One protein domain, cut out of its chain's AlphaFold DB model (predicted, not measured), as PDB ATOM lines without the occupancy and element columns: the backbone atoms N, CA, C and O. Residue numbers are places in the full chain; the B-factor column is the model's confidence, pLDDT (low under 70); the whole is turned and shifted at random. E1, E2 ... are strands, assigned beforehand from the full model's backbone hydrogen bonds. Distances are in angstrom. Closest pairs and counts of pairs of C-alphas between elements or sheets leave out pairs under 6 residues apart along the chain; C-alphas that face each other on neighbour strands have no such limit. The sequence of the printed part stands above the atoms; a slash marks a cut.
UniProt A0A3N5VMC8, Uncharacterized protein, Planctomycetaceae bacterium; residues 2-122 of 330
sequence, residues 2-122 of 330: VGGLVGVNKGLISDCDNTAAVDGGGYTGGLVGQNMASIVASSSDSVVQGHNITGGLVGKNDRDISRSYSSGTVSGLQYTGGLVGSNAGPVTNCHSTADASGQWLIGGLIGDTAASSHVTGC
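What this domain is: This is residues 2 to 122 of the 330 residues of an uncharacterized protein of Planctomycetaceae bacterium (UniProt A0A3N5VMC8). The chain is wound in stacked turns, a solenoid in which like strands lie side by side from turn to turn: E1, E4, E7, E9 and E13 make the widest wall, and E3, E6, E8 and E12 make a second one. E2 and E5 begin a third wall, which short pairings continue through residues 74 to 75 to E11, while E10 and E14 end a row of short pairings that runs through residues 13 to 14, 39 to 40 and 65 to 66. The printed part has 121 residues with no named helix and fourteen named strands, E1 to E14 in order along the chain; its class is all strand, though under half of the residues, 49 of 121, are in named elements. Each of the four sheets is parallel, in the orders E1 E4 E7 E9 E13, E3 E6 E8 E12, E2 E5 and E10 E14. The whole is compact and rounded, with a radius of gyration of the C-alphas of 11.6 A and spans of 30 by 29 by 23 A.

How they stand to each other: Start at residues 2 to 3, which pair in parallel with residues 28 to 29 of E3, residues 27 to 29. Next find E1, residues 6 to 9, an edge strand parallel to E4, residues 32 to 35, at 11 degrees; N 9 and O 34 are 2.8 A apart, within hydrogen-bond range. E4 is parallel to E7, residues 58 to 61, with N 35 and O 60 at 2.8 A. E7 is parallel to E9, residues 84 to 87, with N 61 and O 86 at 2.9 A. E9 is parallel to the other edge strand, E13, residues 110 to 113, with N 87 and O 112 at 2.9 A. Look next at E2, residues 22 to 24, parallel to E5, residues 48 to 50, at 4 degrees; N 49 and O 22 are 2.8 A apart. E3 is parallel to E6, residues 53 to 55, with N 28 and O 53 at 2.9 A. E6 is parallel to E8, residues 78 to 81, with N 81 and O 54 at 2.9 A. E8 is parallel to E12, residues 104 to 107, with N 107 and O 80 at 2.9 A. Between the two larger sheets, the closest C-alphas of E3 and E7 are those of Gly 29 and Val 58, 4.1 A apart. E10, residues 90 to 92, is parallel to E14, residues 118 to 120, with N 91 and O 118 at 2.9 A. E11, residues 100 to 102, pairs with no named strand, but its residues 100 to 101 pair with residues 74 to 75.

Where its parts are: Find C-alpha 6 at (7.286, -46.779, 46.024), where E1 begins; it is 6.3 A from first to last C-alpha. One turn on, E4 begins at C-alpha 32, (2.243, -46.168, 46.808), and is 6.4 A long; E7 and E9 are 6.5 A each and E13 is 7.3 A. E8 measures 9.4 A and E12 9.7 A. The last strand, E14, ends at C-alpha 120, (-14.731, -51.753, 57.157).

The domain as a whole: The two C-alphas farthest apart are those of Leu 12 and Gln 103, 32.6 A. The C-alphas of Val 2 and Cys 122 are 24.5 A apart. The printed part has no cut. The long links are E1 to E2 and E4 to E5, 12 residues each, and E7 to E8, 16 residues. The mean pLDDT of the printed part of this model is 98.0, and no printed residue is under 70.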
ATOM      1  N   VAL A   2       3.296 -44.369  39.987       97.31
ATOM      2  CA  VAL A   2       4.056 -43.382  40.754       97.31
ATOM      3  C   VAL A   2       3.568 -43.429  42.195       97.31
ATOM      4  O   VAL A   2       2.364 -43.438  42.435       97.31
ATOM      5  N   GLY A   3       4.506 -43.509  43.132       96.69
ATOM      6  CA  GLY A   3       4.249 -43.367  44.558       96.69
ATOM      7  C   GLY A   3       5.358 -42.540  45.186       96.69
ATOM      8  O   GLY A   3       6.499 -42.657  44.735       96.69
ATOM      9  N   GLY A   4       5.035 -41.724  46.190       96.56
ATOM     10  CA  GLY A   4       6.036 -40.912  46.891       96.56
ATOM     11  C   GLY A   4       7.119 -41.754  47.567       96.56
ATOM     12  O   GLY A   4       8.281 -41.360  47.581       96.56
ATOM     13  N   LEU A   5       6.762 -42.955  48.043       97.19
ATOM     14  CA  LEU A   5       7.709 -43.926  48.590       97.19
ATOM     15  C   LEU A   5       8.061 -45.018  47.571       97.19
ATOM     16  O   LEU A   5       9.236 -45.246  47.288       97.19
ATOM     17  N   VAL A   6       7.057 -45.711  47.014       97.62
ATOM     18  CA  VAL A   6       7.286 -46.779  46.024       97.62
ATOM     19  C   VAL A   6       6.270 -46.771  44.884       97.62
ATOM     20  O   VAL A   6       5.066 -46.619  45.078       97.62
ATOM     21  N   GLY A   7       6.736 -47.046  43.665       98.00
ATOM     22  CA  GLY A   7       5.843 -47.251  42.519       98.00
ATOM     23  C   GLY A   7       5.004 -48.531  42.636       98.00
ATOM     24  O   GLY A   7       3.808 -48.501  42.353       98.00
ATOM     25  N   VAL A   8       5.612 -49.642  43.069       98.62
ATOM     26  CA  VAL A   8       4.943 -50.941  43.276       98.62
ATOM     27  C   VAL A   8       5.395 -51.549  44.596       98.62
ATOM     28  O   VAL A   8       6.572 -51.869  44.753       98.62
ATOM     29  N   ASN A   9       4.459 -51.766  45.516       98.50
ATOM     30  CA  ASN A   9       4.721 -52.464  46.765       98.50
ATOM     31  C   ASN A   9       4.515 -53.979  46.608       98.50
ATOM     32  O   ASN A   9       3.428 -54.425  46.242       98.50
ATOM     33  N   LYS A  10       5.543 -54.766  46.936       98.06
ATOM     34  CA  LYS A  10       5.489 -56.240  47.030       98.06
ATOM     35  C   LYS A  10       5.932 -56.760  48.407       98.06
ATOM     36  O   LYS A  10       6.138 -57.962  48.556       98.06
ATOM     37  N   GLY A  11       6.103 -55.872  49.387       96.56
ATOM     38  CA  GLY A  11       6.506 -56.188  50.758       96.56
ATOM     39  C   GLY A  11       5.612 -55.505  51.794       96.56
ATOM     40  O   GLY A  11       4.591 -54.908  51.463       96.56
ATOM     41  N   LEU A  12       5.970 -55.607  53.071       98.38
ATOM     42  CA  LEU A  12       5.284 -54.848  54.113       98.38
ATOM     43  C   LEU A  12       5.739 -53.386  54.066       98.38
ATOM     44  O   LEU A  12       6.938 -53.118  54.103       98.38
ATOM     45  N   ILE A  13       4.778 -52.465  54.033       98.69
ATOM     46  CA  ILE A  13       4.991 -51.051  54.351       98.69
ATOM     47  C   ILE A  13       4.267 -50.781  55.666       98.69
ATOM     48  O   ILE A  13       3.059 -50.999  55.771       98.69
ATOM     49  N   SER A  14       5.012 -50.343  56.673       98.62
ATOM     50  CA  SER A  14       4.471 -50.013  57.985       98.62
ATOM     51  C   SER A  14       5.099 -48.740  58.517       98.62
ATOM     52  O   SER A  14       6.297 -48.541  58.325       98.62
ATOM     53  N   ASP A  15       4.298 -47.909  59.185       98.56
ATOM     54  CA  ASP A  15       4.776 -46.716  59.896       98.56
ATOM     55  C   ASP A  15       5.576 -45.766  58.985       98.56
ATOM     56  O   ASP A  15       6.625 -45.244  59.358       98.56
ATOM     57  N   CYS A  16       5.095 -45.594  57.750       98.50
ATOM     58  CA  CYS A  16       5.700 -44.729  56.741       98.50
ATOM     59  C   CYS A  16       4.791 -43.542  56.430       98.50
ATOM     60  O   CYS A  16       3.578 -43.710  56.296       98.50
ATOM     61  N   ASP A  17       5.387 -42.379  56.208       98.12
ATOM     62  CA  ASP A  17       4.696 -41.161  55.802       98.12
ATOM     63  C   ASP A  17       5.296 -40.570  54.518       98.12
ATOM     64  O   ASP A  17       6.476 -40.750  54.209       98.12
ATOM     65  N   ASN A  18       4.463 -39.872  53.744       98.25
ATOM     66  CA  ASN A  18       4.927 -38.984  52.682       98.25
ATOM     67  C   ASN A  18       4.225 -37.623  52.764       98.25
ATOM     68  O   ASN A  18       2.999 -37.546  52.866       98.25
ATOM     69  N   THR A  19       5.006 -36.555  52.640       98.06
ATOM     70  CA  THR A  19       4.534 -35.159  52.572       98.06
ATOM     71  C   THR A  19       4.941 -34.465  51.268       98.06
ATOM     72  O   THR A  19       4.519 -33.342  50.988       98.06
ATOM     73  N   ALA A  20       5.771 -35.114  50.445       97.62
ATOM     74  CA  ALA A  20       6.229 -34.561  49.181       97.62
ATOM     75  C   ALA A  20       5.161 -34.714  48.093       97.62
ATOM     76  O   ALA A  20       4.525 -35.762  47.968       97.62
ATOM     77  N   ALA A  21       5.010 -33.683  47.260       98.25
ATOM     78  CA  ALA A  21       4.077 -33.711  46.141       98.25
ATOM     79  C   ALA A  21       4.376 -34.875  45.180       98.25
ATOM     80  O   ALA A  21       5.533 -35.160  44.865       98.25
ATOM     81  N   VAL A  22       3.316 -35.510  44.684       98.44
ATOM     82  CA  VAL A  22       3.394 -36.634  43.748       98.44
ATOM     83  C   VAL A  22       2.600 -36.293  42.494       98.44
ATOM     84  O   VAL A  22       1.420 -35.966  42.581       98.44
ATOM     85  N   ASP A  23       3.239 -36.405  41.331       97.69
ATOM     86  CA  ASP A  23       2.614 -36.219  40.018       97.69
ATOM     87  C   ASP A  23       2.799 -37.485  39.163       97.69
ATOM     88  O   ASP A  23       3.904 -38.028  39.063       97.69
ATOM     89  N   GLY A  24       1.724 -37.988  38.554       95.12
ATOM     90  CA  GLY A  24       1.807 -39.133  37.652       95.12
ATOM     91  C   GLY A  24       0.558 -39.388  36.809       95.12
ATOM     92  O   GLY A  24      -0.569 -39.257  37.266       95.12
ATOM     93  N   GLY A  25       0.726 -39.877  35.578       90.50
ATOM     94  CA  GLY A  25      -0.400 -40.100  34.652       90.50
ATOM     95  C   GLY A  25      -1.147 -41.444  34.768       90.50
ATOM     96  O   GLY A  25      -2.109 -41.670  34.038       90.50
ATOM     97  N   GLY A  26      -0.699 -42.372  35.620       94.31
ATOM     98  CA  GLY A  26      -1.190 -43.759  35.662       94.31
ATOM     99  C   GLY A  26      -1.870 -44.114  36.981       94.31
ATOM    100  O   GLY A  26      -2.828 -43.464  37.380       94.31
ATOM    101  N   TYR A  27      -1.371 -45.170  37.635       97.75
ATOM    102  CA  TYR A  27      -1.643 -45.418  39.052       97.75
ATOM    103  C   TYR A  27      -0.744 -44.498  39.866       97.75
ATOM    104  O   TYR A  27       0.480 -44.692  39.860       97.75
ATOM    105  N   THR A  28      -1.353 -43.510  40.504       98.56
ATOM    106  CA  THR A  28      -0.660 -42.462  41.247       98.56
ATOM    107  C   THR A  28      -1.168 -42.474  42.679       98.56
ATOM    108  O   THR A  28      -2.359 -42.297  42.920       98.56
ATOM    109  N   GLY A  29      -0.274 -42.751  43.623       98.44
ATOM    110  CA  GLY A  29      -0.576 -42.719  45.049       98.44
ATOM    111  C   GLY A  29       0.359 -41.776  45.778       98.44
ATOM    112  O   GLY A  29       1.532 -41.700  45.424       98.44
ATOM    113  N   GLY A  30      -0.109 -41.091  46.816       98.56
ATOM    114  CA  GLY A  30       0.795 -40.256  47.610       98.56
ATOM    115  C   GLY A  30       1.910 -41.063  48.279       98.56
ATOM    116  O   GLY A  30       3.043 -40.607  48.314       98.56
ATOM    117  N   LEU A  31       1.659 -42.308  48.690       98.38
ATOM    118  CA  LEU A  31       2.694 -43.203  49.218       98.38
ATOM    119  C   LEU A  31       3.065 -44.305  48.216       98.38
ATOM    120  O   LEU A  31       4.246 -44.546  47.956       98.38
ATOM    121  N   VAL A  32       2.059 -44.961  47.629       98.75
ATOM    122  CA  VAL A  32       2.243 -46.168  46.808       98.75
ATOM    123  C   VAL A  32       1.466 -46.085  45.497       98.75
ATOM    124  O   VAL A  32       0.250 -45.940  45.498       98.75
ATOM    125  N   GLY A  33       2.131 -46.284  44.359       98.56
ATOM    126  CA  GLY A  33       1.436 -46.353  43.066       98.56
ATOM    127  C   GLY A  33       0.498 -47.562  42.967       98.56
ATOM    128  O   GLY A  33      -0.709 -47.407  42.783       98.56
ATOM    129  N   GLN A  34       1.043 -48.772  43.116       98.75
ATOM    130  CA  GLN A  34       0.279 -50.022  43.191       98.75
ATOM    131  C   GLN A  34       0.669 -50.843  44.419       98.75
ATOM    132  O   GLN A  34       1.842 -51.171  44.604       98.75
ATOM    133  N   ASN A  35      -0.316 -51.237  45.220       98.81
ATOM    134  CA  ASN A  35      -0.118 -52.097  46.374       98.81
ATOM    135  C   ASN A  35      -0.464 -53.560  46.064       98.81
ATOM    136  O   ASN A  35      -1.612 -53.878  45.764       98.81
ATOM    137  N   MET A  36       0.522 -54.454  46.177       98.62
ATOM    138  CA  MET A  36       0.364 -55.909  46.033       98.62
ATOM    139  C   MET A  36       0.771 -56.673  47.305       98.62
ATOM    140  O   MET A  36       0.978 -57.887  47.250       98.62
ATOM    141  N   ALA A  37       0.889 -55.981  48.439       98.19
ATOM    142  CA  ALA A  37       1.210 -56.541  49.751       98.19
ATOM    143  C   ALA A  37       0.537 -55.703  50.863       98.19
ATOM    144  O   ALA A  37      -0.445 -55.022  50.592       98.19
ATOM    145  N   SER A  38       0.976 -55.785  52.119       98.50
ATOM    146  CA  SER A  38       0.292 -55.093  53.222       98.50
ATOM    147  C   SER A  38       0.817 -53.670  53.425       98.50
ATOM    148  O   SER A  38       2.031 -53.452  53.431       98.50
ATOM    149  N   ILE A  39      -0.100 -52.723  53.645       98.88
ATOM    150  CA  ILE A  39       0.192 -51.366  54.125       98.88
ATOM    151  C   ILE A  39      -0.493 -51.169  55.475       98.88
ATOM    152  O   ILE A  39      -1.700 -51.390  55.613       98.88
ATOM    153  N   VAL A  40       0.267 -50.749  56.479       98.88
ATOM    154  CA  VAL A  40      -0.206 -50.662  57.861       98.88
ATOM    155  C   VAL A  40       0.256 -49.355  58.491       98.88
ATOM    156  O   VAL A  40       1.411 -48.985  58.324       98.88
ATOM    157  N   ALA A  41      -0.604 -48.665  59.243       98.75
ATOM    158  CA  ALA A  41      -0.193 -47.505  60.049       98.75
ATOM    159  C   ALA A  41       0.586 -46.436  59.259       98.75
ATOM    160  O   ALA A  41       1.541 -45.861  59.764       98.75
ATOM    161  N   SER A  42       0.242 -46.233  57.988       98.88
ATOM    162  CA  SER A  42       1.006 -45.376  57.080       98.88
ATOM    163  C   SER A  42       0.158 -44.211  56.593       98.88
ATOM    164  O   SER A  42      -1.075 -44.284  56.596       98.88
ATOM    165  N   SER A  43       0.802 -43.132  56.170       98.81
ATOM    166  CA  SER A  43       0.103 -41.896  55.856       98.81
ATOM    167  C   SER A  43       0.642 -41.162  54.640       98.81
ATOM    168  O   SER A  43       1.745 -41.406  54.151       98.81
ATOM    169  N   SER A  44      -0.192 -40.267  54.120       98.62
ATOM    170  CA  SER A  44       0.203 -39.322  53.087       98.62
ATOM    171  C   SER A  44      -0.501 -37.982  53.273       98.62
ATOM    172  O   SER A  44      -1.719 -37.869  53.117       98.62
ATOM    173  N   ASP A  45       0.290 -36.957  53.572       98.25
ATOM    174  CA  ASP A  45      -0.126 -35.553  53.638       98.25
ATOM    175  C   ASP A  45       0.430 -34.785  52.432       98.25
ATOM    176  O   ASP A  45       1.107 -33.767  52.541       98.25
ATOM    177  N   SER A  46       0.243 -35.368  51.249       96.38
ATOM    178  CA  SER A  46       0.851 -34.894  50.008       96.38
ATOM    179  C   SER A  46      -0.187 -34.312  49.063       96.38
ATOM    180  O   SER A  46      -1.314 -34.797  48.992       96.38
ATOM    181  N   VAL A  47       0.225 -33.331  48.261       98.69
ATOM    182  CA  VAL A  47      -0.518 -32.958  47.050       98.69
ATOM    183  C   VAL A  47      -0.287 -34.049  46.008       98.69
ATOM    184  O   VAL A  47       0.839 -34.230  45.540       98.69
ATOM    185  N   VAL A  48      -1.341 -34.780  45.652       98.62
ATOM    186  CA  VAL A  48      -1.300 -35.867  44.672       98.62
ATOM    187  C   VAL A  48      -2.057 -35.444  43.422       98.62
ATOM    188  O   VAL A  48      -3.283 -35.340  43.428       98.62
ATOM    189  N   GLN A  49      -1.317 -35.224  42.341       98.06
ATOM    190  CA  GLN A  49      -1.867 -34.930  41.024       98.06
ATOM    191  C   GLN A  49      -1.753 -36.175  40.154       98.06
ATOM    192  O   GLN A  49      -0.668 -36.697  39.898       98.06
ATOM    193  N   GLY A  50      -2.897 -36.689  39.731       94.94
ATOM    194  CA  GLY A  50      -2.991 -37.867  38.898       94.94
ATOM    195  C   GLY A  50      -3.817 -37.639  37.641       94.94
ATOM    196  O   GLY A  50      -4.360 -36.564  37.394       94.94
ATOM    197  N   HIS A  51      -3.934 -38.691  36.834       93.12
ATOM    198  CA  HIS A  51      -4.835 -38.697  35.684       93.12
ATOM    199  C   HIS A  51      -5.852 -39.836  35.800       93.12
ATOM    200  O   HIS A  51      -7.011 -39.580  36.104       93.12
ATOM    201  N   ASN A  52      -5.457 -41.098  35.602       93.56
ATOM    202  CA  ASN A  52      -6.437 -42.186  35.483       93.56
ATOM    203  C   ASN A  52      -6.892 -42.796  36.819       93.56
ATOM    204  O   ASN A  52      -8.087 -42.911  37.037       93.56
ATOM    205  N   ILE A  53      -5.971 -43.227  37.688       97.81
ATOM    206  CA  ILE A  53      -6.325 -43.814  38.990       97.81
ATOM    207  C   ILE A  53      -5.470 -43.150  40.055       97.81
ATOM    208  O   ILE A  53      -4.251 -43.355  40.094       97.81
ATOM    209  N   THR A  54      -6.119 -42.380  40.921       98.62
ATOM    210  CA  THR A  54      -5.422 -41.473  41.833       98.62
ATOM    211  C   THR A  54      -5.917 -41.671  43.253       98.62
ATOM    212  O   THR A  54      -7.112 -41.562  43.511       98.62
ATOM    213  N   GLY A  55      -5.005 -41.969  44.173       98.62
ATOM    214  CA  GLY A  55      -5.312 -42.065  45.595       98.62
ATOM    215  C   GLY A  55      -4.391 -41.193  46.427       98.62
ATOM    216  O   GLY A  55      -3.194 -41.127  46.155       98.62
ATOM    217  N   GLY A  56      -4.906 -40.560  47.478       98.69
ATOM    218  CA  GLY A  56      -4.048 -39.770  48.366       98.69
ATOM    219  C   GLY A  56      -2.984 -40.607  49.073       98.69
ATOM    220  O   GLY A  56      -1.887 -40.112  49.290       98.69
ATOM    221  N   LEU A  57      -3.240 -41.893  49.341       98.81
ATOM    222  CA  LEU A  57      -2.249 -42.845  49.855       98.81
ATOM    223  C   LEU A  57      -1.819 -43.856  48.784       98.81
ATOM    224  O   LEU A  57      -0.622 -44.042  48.557       98.81
ATOM    225  N   VAL A  58      -2.780 -44.505  48.120       98.88
ATOM    226  CA  VAL A  58      -2.516 -45.604  47.178       98.88
ATOM    227  C   VAL A  58      -3.270 -45.405  45.869       98.88
ATOM    228  O   VAL A  58      -4.487 -45.292  45.876       98.88
ATOM    229  N   GLY A  59      -2.586 -45.455  44.726       98.69
ATOM    230  CA  GLY A  59      -3.262 -45.412  43.425       98.69
ATOM    231  C   GLY A  59      -4.188 -46.619  43.241       98.69
ATOM    232  O   GLY A  59      -5.411 -46.495  43.260       98.69
ATOM    233  N   LYS A  60      -3.603 -47.813  43.108       98.75
ATOM    234  CA  LYS A  60      -4.340 -49.081  43.005       98.75
ATOM    235  C   LYS A  60      -4.001 -50.022  44.156       98.75
ATOM    236  O   LYS A  60      -2.826 -50.290  44.398       98.75
ATOM    237  N   ASN A  61      -5.014 -50.589  44.801       98.88
ATOM    238  CA  ASN A  61      -4.844 -51.544  45.886       98.88
ATOM    239  C   ASN A  61      -5.372 -52.943  45.538       98.88
ATOM    240  O   ASN A  61      -6.560 -53.104  45.276       98.88
ATOM    241  N   ASP A  62      -4.514 -53.960  45.612       98.62
ATOM    242  CA  ASP A  62      -4.882 -55.369  45.420       98.62
ATOM    243  C   ASP A  62      -4.816 -56.190  46.731       98.62
ATOM    244  O   ASP A  62      -5.131 -57.380  46.726       98.62
ATOM    245  N   ARG A  63      -4.375 -55.593  47.852       98.50
ATOM    246  CA  ARG A  63      -4.093 -56.281  49.131       98.50
ATOM    247  C   ARG A  63      -4.491 -55.434  50.346       98.50
ATOM    248  O   ARG A  63      -5.236 -54.478  50.205       98.50
ATOM    249  N   ASP A  64      -4.081 -55.827  51.547       98.62
ATOM    250  CA  ASP A  64      -4.557 -55.202  52.782       98.62
ATOM    251  C   ASP A  64      -4.000 -53.787  52.970       98.62
ATOM    252  O   ASP A  64      -2.785 -53.566  52.908       98.62
ATOM    253  N   ILE A  65      -4.891 -52.847  53.282       98.94
ATOM    254  CA  ILE A  65      -4.554 -51.541  53.852       98.94
ATOM    255  C   ILE A  65      -5.263 -51.435  55.200       98.94
ATOM    256  O   ILE A  65      -6.479 -51.624  55.281       98.94
ATOM    257  N   SER A  66      -4.520 -51.130  56.263       98.94
ATOM    258  CA  SER A  66      -5.109 -50.991  57.597       98.94
ATOM    259  C   SER A  66      -4.514 -49.856  58.419       98.94
ATOM    260  O   SER A  66      -3.311 -49.608  58.349       98.94
ATOM    261  N   ARG A  67      -5.348 -49.195  59.236       98.88
ATOM    262  CA  ARG A  67      -4.923 -48.124  60.164       98.88
ATOM    263  C   ARG A  67      -4.148 -46.992  59.482       98.88
ATOM    264  O   ARG A  67      -3.260 -46.405  60.087       98.88
ATOM    265  N   SER A  68      -4.460 -46.719  58.222       98.94
ATOM    266  CA  SER A  68      -3.723 -45.776  57.381       98.94
ATOM    267  C   SER A  68      -4.606 -44.604  56.982       98.94
ATOM    268  O   SER A  68      -5.835 -44.719  56.995       98.94
ATOM    269  N   TYR A  69      -3.991 -43.478  56.628       98.88
ATOM    270  CA  TYR A  69      -4.750 -42.268  56.340       98.88
ATOM    271  C   TYR A  69      -4.121 -41.340  55.308       98.88
ATOM    272  O   TYR A  69      -2.957 -41.475  54.936       98.88
ATOM    273  N   SER A  70      -4.911 -40.384  54.841       98.81
ATOM    274  CA  SER A  70      -4.461 -39.307  53.965       98.81
ATOM    275  C   SER A  70      -5.167 -37.996  54.295       98.81
ATOM    276  O   SER A  70      -6.328 -37.989  54.707       98.81
ATOM    277  N   SER A  71      -4.455 -36.885  54.116       98.31
ATOM    278  CA  SER A  71      -4.951 -35.544  54.463       98.31
ATOM    279  C   SER A  71      -4.670 -34.465  53.421       98.31
ATOM    280  O   SER A  71      -5.316 -33.421  53.462       98.31
ATOM    281  N   GLY A  72      -3.754 -34.711  52.479       95.88
ATOM    282  CA  GLY A  72      -3.419 -33.753  51.425       95.88
ATOM    283  C   GLY A  72      -4.501 -33.627  50.347       95.88
ATOM    284  O   GLY A  72      -5.563 -34.233  50.427       95.88
ATOM    285  N   THR A  73      -4.243 -32.841  49.303       98.44
ATOM    286  CA  THR A  73      -5.188 -32.683  48.186       98.44
ATOM    287  C   THR A  73      -4.972 -33.754  47.122       98.44
ATOM    288  O   THR A  73      -3.837 -34.082  46.775       98.44
ATOM    289  N   VAL A  74      -6.061 -34.289  46.570       98.75
ATOM    290  CA  VAL A  74      -6.021 -35.320  45.527       98.75
ATOM    291  C   VAL A  74      -6.820 -34.850  44.319       98.75
ATOM    292  O   VAL A  74      -8.029 -34.616  44.399       98.75
ATOM    293  N   SER A  75      -6.157 -34.729  43.174       98.19
ATOM    294  CA  SER A  75      -6.803 -34.391  41.906       98.19
ATOM    295  C   SER A  75      -6.526 -35.454  40.851       98.19
ATOM    296  O   SER A  75      -5.398 -35.904  40.675       98.19
ATOM    297  N   GLY A  76      -7.570 -35.872  40.139       95.81
ATOM    298  CA  GLY A  76      -7.477 -36.837  39.046       95.81
ATOM    299  C   GLY A  76      -8.560 -36.623  37.992       95.81
ATOM    300  O   GLY A  76      -9.460 -35.802  38.147       95.81
ATOM    301  N   LEU A  77      -8.489 -37.358  36.882       94.81
ATOM    302  CA  LEU A  77      -9.538 -37.372  35.857       94.81
ATOM    303  C   LEU A  77     -10.636 -38.380  36.233       94.81
ATOM    304  O   LEU A  77     -11.825 -38.048  36.234       94.81
ATOM    305  N   GLN A  78     -10.231 -39.616  36.531       90.62
ATOM    306  CA  GLN A  78     -11.101 -40.764  36.803       90.62
ATOM    307  C   GLN A  78     -10.663 -41.459  38.103       90.62
ATOM    308  O   GLN A  78      -9.569 -41.188  38.601       90.62
ATOM    309  N   TYR A  79     -11.533 -42.297  38.681       96.69
ATOM    310  CA  TYR A  79     -11.243 -43.187  39.823       96.69
ATOM    311  C   TYR A  79     -10.361 -42.528  40.889       96.69
ATOM    312  O   TYR A  79      -9.223 -42.942  41.142       96.69
ATOM    313  N   THR A  80     -10.854 -41.422  41.441       98.50
ATOM    314  CA  THR A  80     -10.088 -40.613  42.387       98.50
ATOM    315  C   THR A  80     -10.628 -40.827  43.787       98.50
ATOM    316  O   THR A  80     -11.806 -40.584  44.041       98.50
ATOM    317  N   GLY A  81      -9.769 -41.300  44.683       98.62
ATOM    318  CA  GLY A  81     -10.089 -41.487  46.090       98.62
ATOM    319  C   GLY A  81      -9.203 -40.634  46.978       98.62
ATOM    320  O   GLY A  81      -7.996 -40.553  46.752       98.62
ATOM    321  N   GLY A  82      -9.763 -40.053  48.035       98.75
ATOM    322  CA  GLY A  82      -8.943 -39.350  49.021       98.75
ATOM    323  C   GLY A  82      -7.869 -40.252  49.645       98.75
ATOM    324  O   GLY A  82      -6.766 -39.780  49.886       98.75
ATOM    325  N   LEU A  83      -8.113 -41.563  49.794       98.88
ATOM    326  CA  LEU A  83      -7.130 -42.564  50.241       98.88
ATOM    327  C   LEU A  83      -6.680 -43.502  49.112       98.88
ATOM    328  O   LEU A  83      -5.480 -43.645  48.875       98.88
ATOM    329  N   VAL A  84      -7.625 -44.154  48.426       98.94
ATOM    330  CA  VAL A  84      -7.351 -45.185  47.410       98.94
ATOM    331  C   VAL A  84      -8.068 -44.866  46.104       98.94
ATOM    332  O   VAL A  84      -9.282 -44.723  46.098       98.94
ATOM    333  N   GLY A  85      -7.365 -44.823  44.975       98.75
ATOM    334  CA  GLY A  85      -8.025 -44.604  43.682       98.75
ATOM    335  C   GLY A  85      -8.950 -45.764  43.299       98.75
ATOM    336  O   GLY A  85     -10.161 -45.590  43.186       98.75
ATOM    337  N   SER A  86      -8.379 -46.965  43.167       98.75
ATOM    338  CA  SER A  86      -9.111 -48.196  42.831       98.75
ATOM    339  C   SER A  86      -8.761 -49.342  43.773       98.75
ATOM    340  O   SER A  86      -7.581 -49.623  44.005       98.75
ATOM    341  N   ASN A  87      -9.777 -50.014  44.317       98.88
ATOM    342  CA  ASN A  87      -9.611 -50.979  45.397       98.88
ATOM    343  C   ASN A  87     -10.172 -52.374  45.077       98.88
ATOM    344  O   ASN A  87     -11.369 -52.543  44.861       98.88
ATOM    345  N   ALA A  88      -9.329 -53.403  45.141       98.69
ATOM    346  CA  ALA A  88      -9.723 -54.810  45.055       98.69
ATOM    347  C   ALA A  88      -9.458 -55.606  46.345       98.69
ATOM    348  O   ALA A  88     -10.018 -56.695  46.503       98.69
ATOM    349  N   GLY A  89      -8.626 -55.071  47.248       98.44
ATOM    350  CA  GLY A  89      -8.272 -55.685  48.529       98.44
ATOM    351  C   GLY A  89      -9.057 -55.132  49.730       98.44
ATOM    352  O   GLY A  89      -9.889 -54.234  49.576       98.44
ATOM    353  N   PRO A  90      -8.819 -55.663  50.940       98.75
ATOM    354  CA  PRO A  90      -9.404 -55.136  52.171       98.75
ATOM    355  C   PRO A  90      -8.854 -53.753  52.548       98.75
ATOM    356  O   PRO A  90      -7.646 -53.516  52.488       98.75
ATOM    357  N   VAL A  91      -9.737 -52.856  52.991       98.94
ATOM    358  CA  VAL A  91      -9.392 -51.544  53.562       98.94
ATOM    359  C   VAL A  91     -10.082 -51.423  54.916       98.94
ATOM    360  O   VAL A  91     -11.311 -51.426  54.980       98.94
ATOM    361  N   THR A  92      -9.297 -51.359  55.994       98.94
ATOM    362  CA  THR A  92      -9.816 -51.500  57.363       98.94
ATOM    363  C   THR A  92      -9.300 -50.435  58.321       98.94
ATOM    364  O   THR A  92      -8.095 -50.207  58.418       98.94
ATOM    365  N   ASN A  93     -10.193 -49.813  59.093       98.81
ATOM    366  CA  ASN A  93      -9.829 -48.793  60.085       98.81
ATOM    367  C   ASN A  93      -8.994 -47.648  59.485       98.81
ATOM    368  O   ASN A  93      -8.023 -47.192  60.090       98.81
ATOM    369  N   CYS A  94      -9.319 -47.236  58.262       98.94
ATOM    370  CA  CYS A  94      -8.616 -46.175  57.546       98.94
ATOM    371  C   CYS A  94      -9.477 -44.916  57.472       98.94
ATOM    372  O   CYS A  94     -10.703 -44.999  57.477       98.94
ATOM    373  N   HIS A  95      -8.847 -43.753  57.340       98.94
ATOM    374  CA  HIS A  95      -9.590 -42.507  57.176       98.94
ATOM    375  C   HIS A  95      -8.960 -41.572  56.152       98.94
ATOM    376  O   HIS A  95      -7.778 -41.680  55.840       98.94
ATOM    377  N   SER A  96      -9.758 -40.654  55.619       98.88
ATOM    378  CA  SER A  96      -9.278 -39.611  54.716       98.88
ATOM    379  C   SER A  96      -9.926 -38.272  55.040       98.88
ATOM    380  O   SER A  96     -11.150 -38.134  55.010       98.88
ATOM    381  N   THR A  97      -9.096 -37.272  55.309       98.75
ATOM    382  CA  THR A  97      -9.524 -35.867  55.391       98.75
ATOM    383  C   THR A  97      -9.179 -35.100  54.114       98.75
ATOM    384  O   THR A  97      -9.362 -33.889  54.066       98.75
ATOM    385  N   ALA A  98      -8.661 -35.797  53.101       98.44
ATOM    386  CA  ALA A  98      -8.217 -35.228  51.842       98.44
ATOM    387  C   ALA A  98      -9.376 -34.648  51.022       98.44
ATOM    388  O   ALA A  98     -10.402 -35.310  50.834       98.44
ATOM    389  N   ASP A  99      -9.170 -33.461  50.453       98.69
ATOM    390  CA  ASP A  99     -10.042 -32.948  49.398       98.69
ATOM    391  C   ASP A  99      -9.787 -33.734  48.104       98.69
ATOM    392  O   ASP A  99      -8.662 -33.773  47.597       98.69
ATOM    393  N   ALA A 100     -10.834 -34.356  47.561       98.62
ATOM    394  CA  ALA A 100     -10.776 -35.204  46.376       98.62
ATOM    395  C   ALA A 100     -11.564 -34.579  45.218       98.62
ATOM    396  O   ALA A 100     -12.763 -34.311  45.326       98.62
ATOM    397  N   SER A 101     -10.907 -34.378  44.077       98.44
ATOM    398  CA  SER A 101     -11.516 -33.747  42.902       98.44
ATOM    399  C   SER A 101     -11.233 -34.501  41.606       98.44
ATOM    400  O   SER A 101     -10.142 -35.029  41.394       98.44
ATOM    401  N   GLY A 102     -12.224 -34.530  40.714       97.75
ATOM    402  CA  GLY A 102     -12.052 -35.038  39.360       97.75
ATOM    403  C   GLY A 102     -13.308 -34.952  38.503       97.75
ATOM    404  O   GLY A 102     -14.192 -34.123  38.732       97.75
ATOM    405  N   GLN A 103     -13.386 -35.784  37.464       96.81
ATOM    406  CA  GLN A 103     -14.533 -35.793  36.552       96.81
ATOM    407  C   GLN A 103     -15.467 -36.982  36.802       96.81
ATOM    408  O   GLN A 103     -16.685 -36.794  36.852       96.81
ATOM    409  N   TRP A 104     -14.910 -38.185  36.989       96.12
ATOM    410  CA  TRP A 104     -15.673 -39.436  37.053       96.12
ATOM    411  C   TRP A 104     -15.289 -40.275  38.269       96.12
ATOM    412  O   TRP A 104     -14.111 -40.579  38.446       96.12
ATOM    413  N   LEU A 105     -16.290 -40.759  39.016       96.69
ATOM    414  CA  LEU A 105     -16.126 -41.781  40.059       96.69
ATOM    415  C   LEU A 105     -15.194 -41.309  41.180       96.69
ATOM    416  O   LEU A 105     -14.094 -41.831  41.361       96.69
ATOM    417  N   ILE A 106     -15.639 -40.278  41.897       98.62
ATOM    418  CA  ILE A 106     -14.843 -39.635  42.945       98.62
ATOM    419  C   ILE A 106     -15.349 -40.079  44.320       98.62
ATOM    420  O   ILE A 106     -16.550 -40.043  44.584       98.62
ATOM    421  N   GLY A 107     -14.440 -40.516  45.186       98.69
ATOM    422  CA  GLY A 107     -14.739 -40.865  46.570       98.69
ATOM    423  C   GLY A 107     -13.868 -40.093  47.549       98.69
ATOM    424  O   GLY A 107     -12.673 -39.930  47.314       98.69
ATOM    425  N   GLY A 108     -14.417 -39.662  48.682       98.81
ATOM    426  CA  GLY A 108     -13.594 -39.043  49.730       98.81
ATOM    427  C   GLY A 108     -12.621 -40.026  50.391       98.81
ATOM    428  O   GLY A 108     -11.584 -39.607  50.893       98.81
ATOM    429  N   LEU A 109     -12.884 -41.337  50.318       98.94
ATOM    430  CA  LEU A 109     -11.939 -42.395  50.687       98.94
ATOM    431  C   LEU A 109     -11.493 -43.210  49.466       98.94
ATOM    432  O   LEU A 109     -10.293 -43.337  49.233       98.94
ATOM    433  N   ILE A 110     -12.434 -43.767  48.693       98.94
ATOM    434  CA  ILE A 110     -12.139 -44.693  47.589       98.94
ATOM    435  C   ILE A 110     -12.867 -44.293  46.301       98.94
ATOM    436  O   ILE A 110     -14.085 -44.149  46.306       98.94
ATOM    437  N   GLY A 111     -12.159 -44.180  45.176       98.69
ATOM    438  CA  GLY A 111     -12.789 -43.893  43.879       98.69
ATOM    439  C   GLY A 111     -13.744 -45.008  43.436       98.69
ATOM    440  O   GLY A 111     -14.954 -44.792  43.308       98.69
ATOM    441  N   ASP A 112     -13.223 -46.226  43.259       98.62
ATOM    442  CA  ASP A 112     -14.031 -47.420  42.989       98.62
ATOM    443  C   ASP A 112     -13.571 -48.680  43.732       98.62
ATOM    444  O   ASP A 112     -12.404 -48.836  44.098       98.62
ATOM    445  N   THR A 113     -14.507 -49.610  43.932       98.88
ATOM    446  CA  THR A 113     -14.223 -50.938  44.479       98.88
ATOM    447  C   THR A 113     -14.550 -52.053  43.487       98.88
ATOM    448  O   THR A 113     -15.522 -51.988  42.731       98.88
ATOM    449  N   ALA A 114     -13.749 -53.119  43.509       98.69
ATOM    450  CA  ALA A 114     -14.059 -54.389  42.864       98.69
ATOM    451  C   ALA A 114     -14.989 -55.240  43.745       98.69
ATOM    452  O   ALA A 114     -15.090 -55.031  44.952       98.69
ATOM    453  N   ALA A 115     -15.619 -56.263  43.162       98.50
ATOM    454  CA  ALA A 115     -16.534 -57.149  43.891       98.50
ATOM    455  C   ALA A 115     -15.878 -57.917  45.058       98.50
ATOM    456  O   ALA A 115     -16.560 -58.308  45.998       98.50
ATOM    457  N   SER A 116     -14.555 -58.116  45.019       97.69
ATOM    458  CA  SER A 116     -13.773 -58.752  46.091       97.69
ATOM    459  C   SER A 116     -13.429 -57.821  47.260       97.69
ATOM    460  O   SER A 116     -12.899 -58.279  48.271       97.69
ATOM    461  N   SER A 117     -13.678 -56.517  47.117       98.50
ATOM    462  CA  SER A 117     -13.320 -55.503  48.109       98.50
ATOM    463  C   SER A 117     -14.155 -55.631  49.381       98.50
ATOM    464  O   SER A 117     -15.368 -55.837  49.322       98.50
ATOM    465  N   HIS A 118     -13.507 -55.389  50.521       98.50
ATOM    466  CA  HIS A 118     -14.145 -55.258  51.831       98.50
ATOM    467  C   HIS A 118     -13.664 -53.955  52.472       98.50
ATOM    468  O   HIS A 118     -12.464 -53.786  52.688       98.50
ATOM    469  N   VAL A 119     -14.584 -53.025  52.727       98.94
ATOM    470  CA  VAL A 119     -14.289 -51.731  53.357       98.94
ATOM    471  C   VAL A 119     -14.974 -51.704  54.714       98.94
ATOM    472  O   VAL A 119     -16.202 -51.807  54.773       98.94
ATOM    473  N   THR A 120     -14.195 -51.612  55.794       98.88
ATOM    474  CA  THR A 120     -14.731 -51.753  57.157       98.88
ATOM    475  C   THR A 120     -14.086 -50.805  58.155       98.88
ATOM    476  O   THR A 120     -12.862 -50.703  58.199       98.88
ATOM    477  N   GLY A 121     -14.886 -50.142  58.993       98.69
ATOM    478  CA  GLY A 121     -14.355 -49.256  60.035       98.69
ATOM    479  C   GLY A 121     -13.740 -47.972  59.475       98.69
ATOM    480  O   GLY A 121     -12.819 -47.429  60.079       98.69
ATOM    481  N   CYS A 122     -14.155 -47.529  58.285       98.94
ATOM    482  CA  CYS A 122     -13.491 -46.434  57.580       98.94
ATOM    483  C   CYS A 122     -14.300 -45.137  57.593       98.94
ATOM    484  O   CYS A 122     -15.532 -45.160  57.565       98.94
TER     485      CYS A 122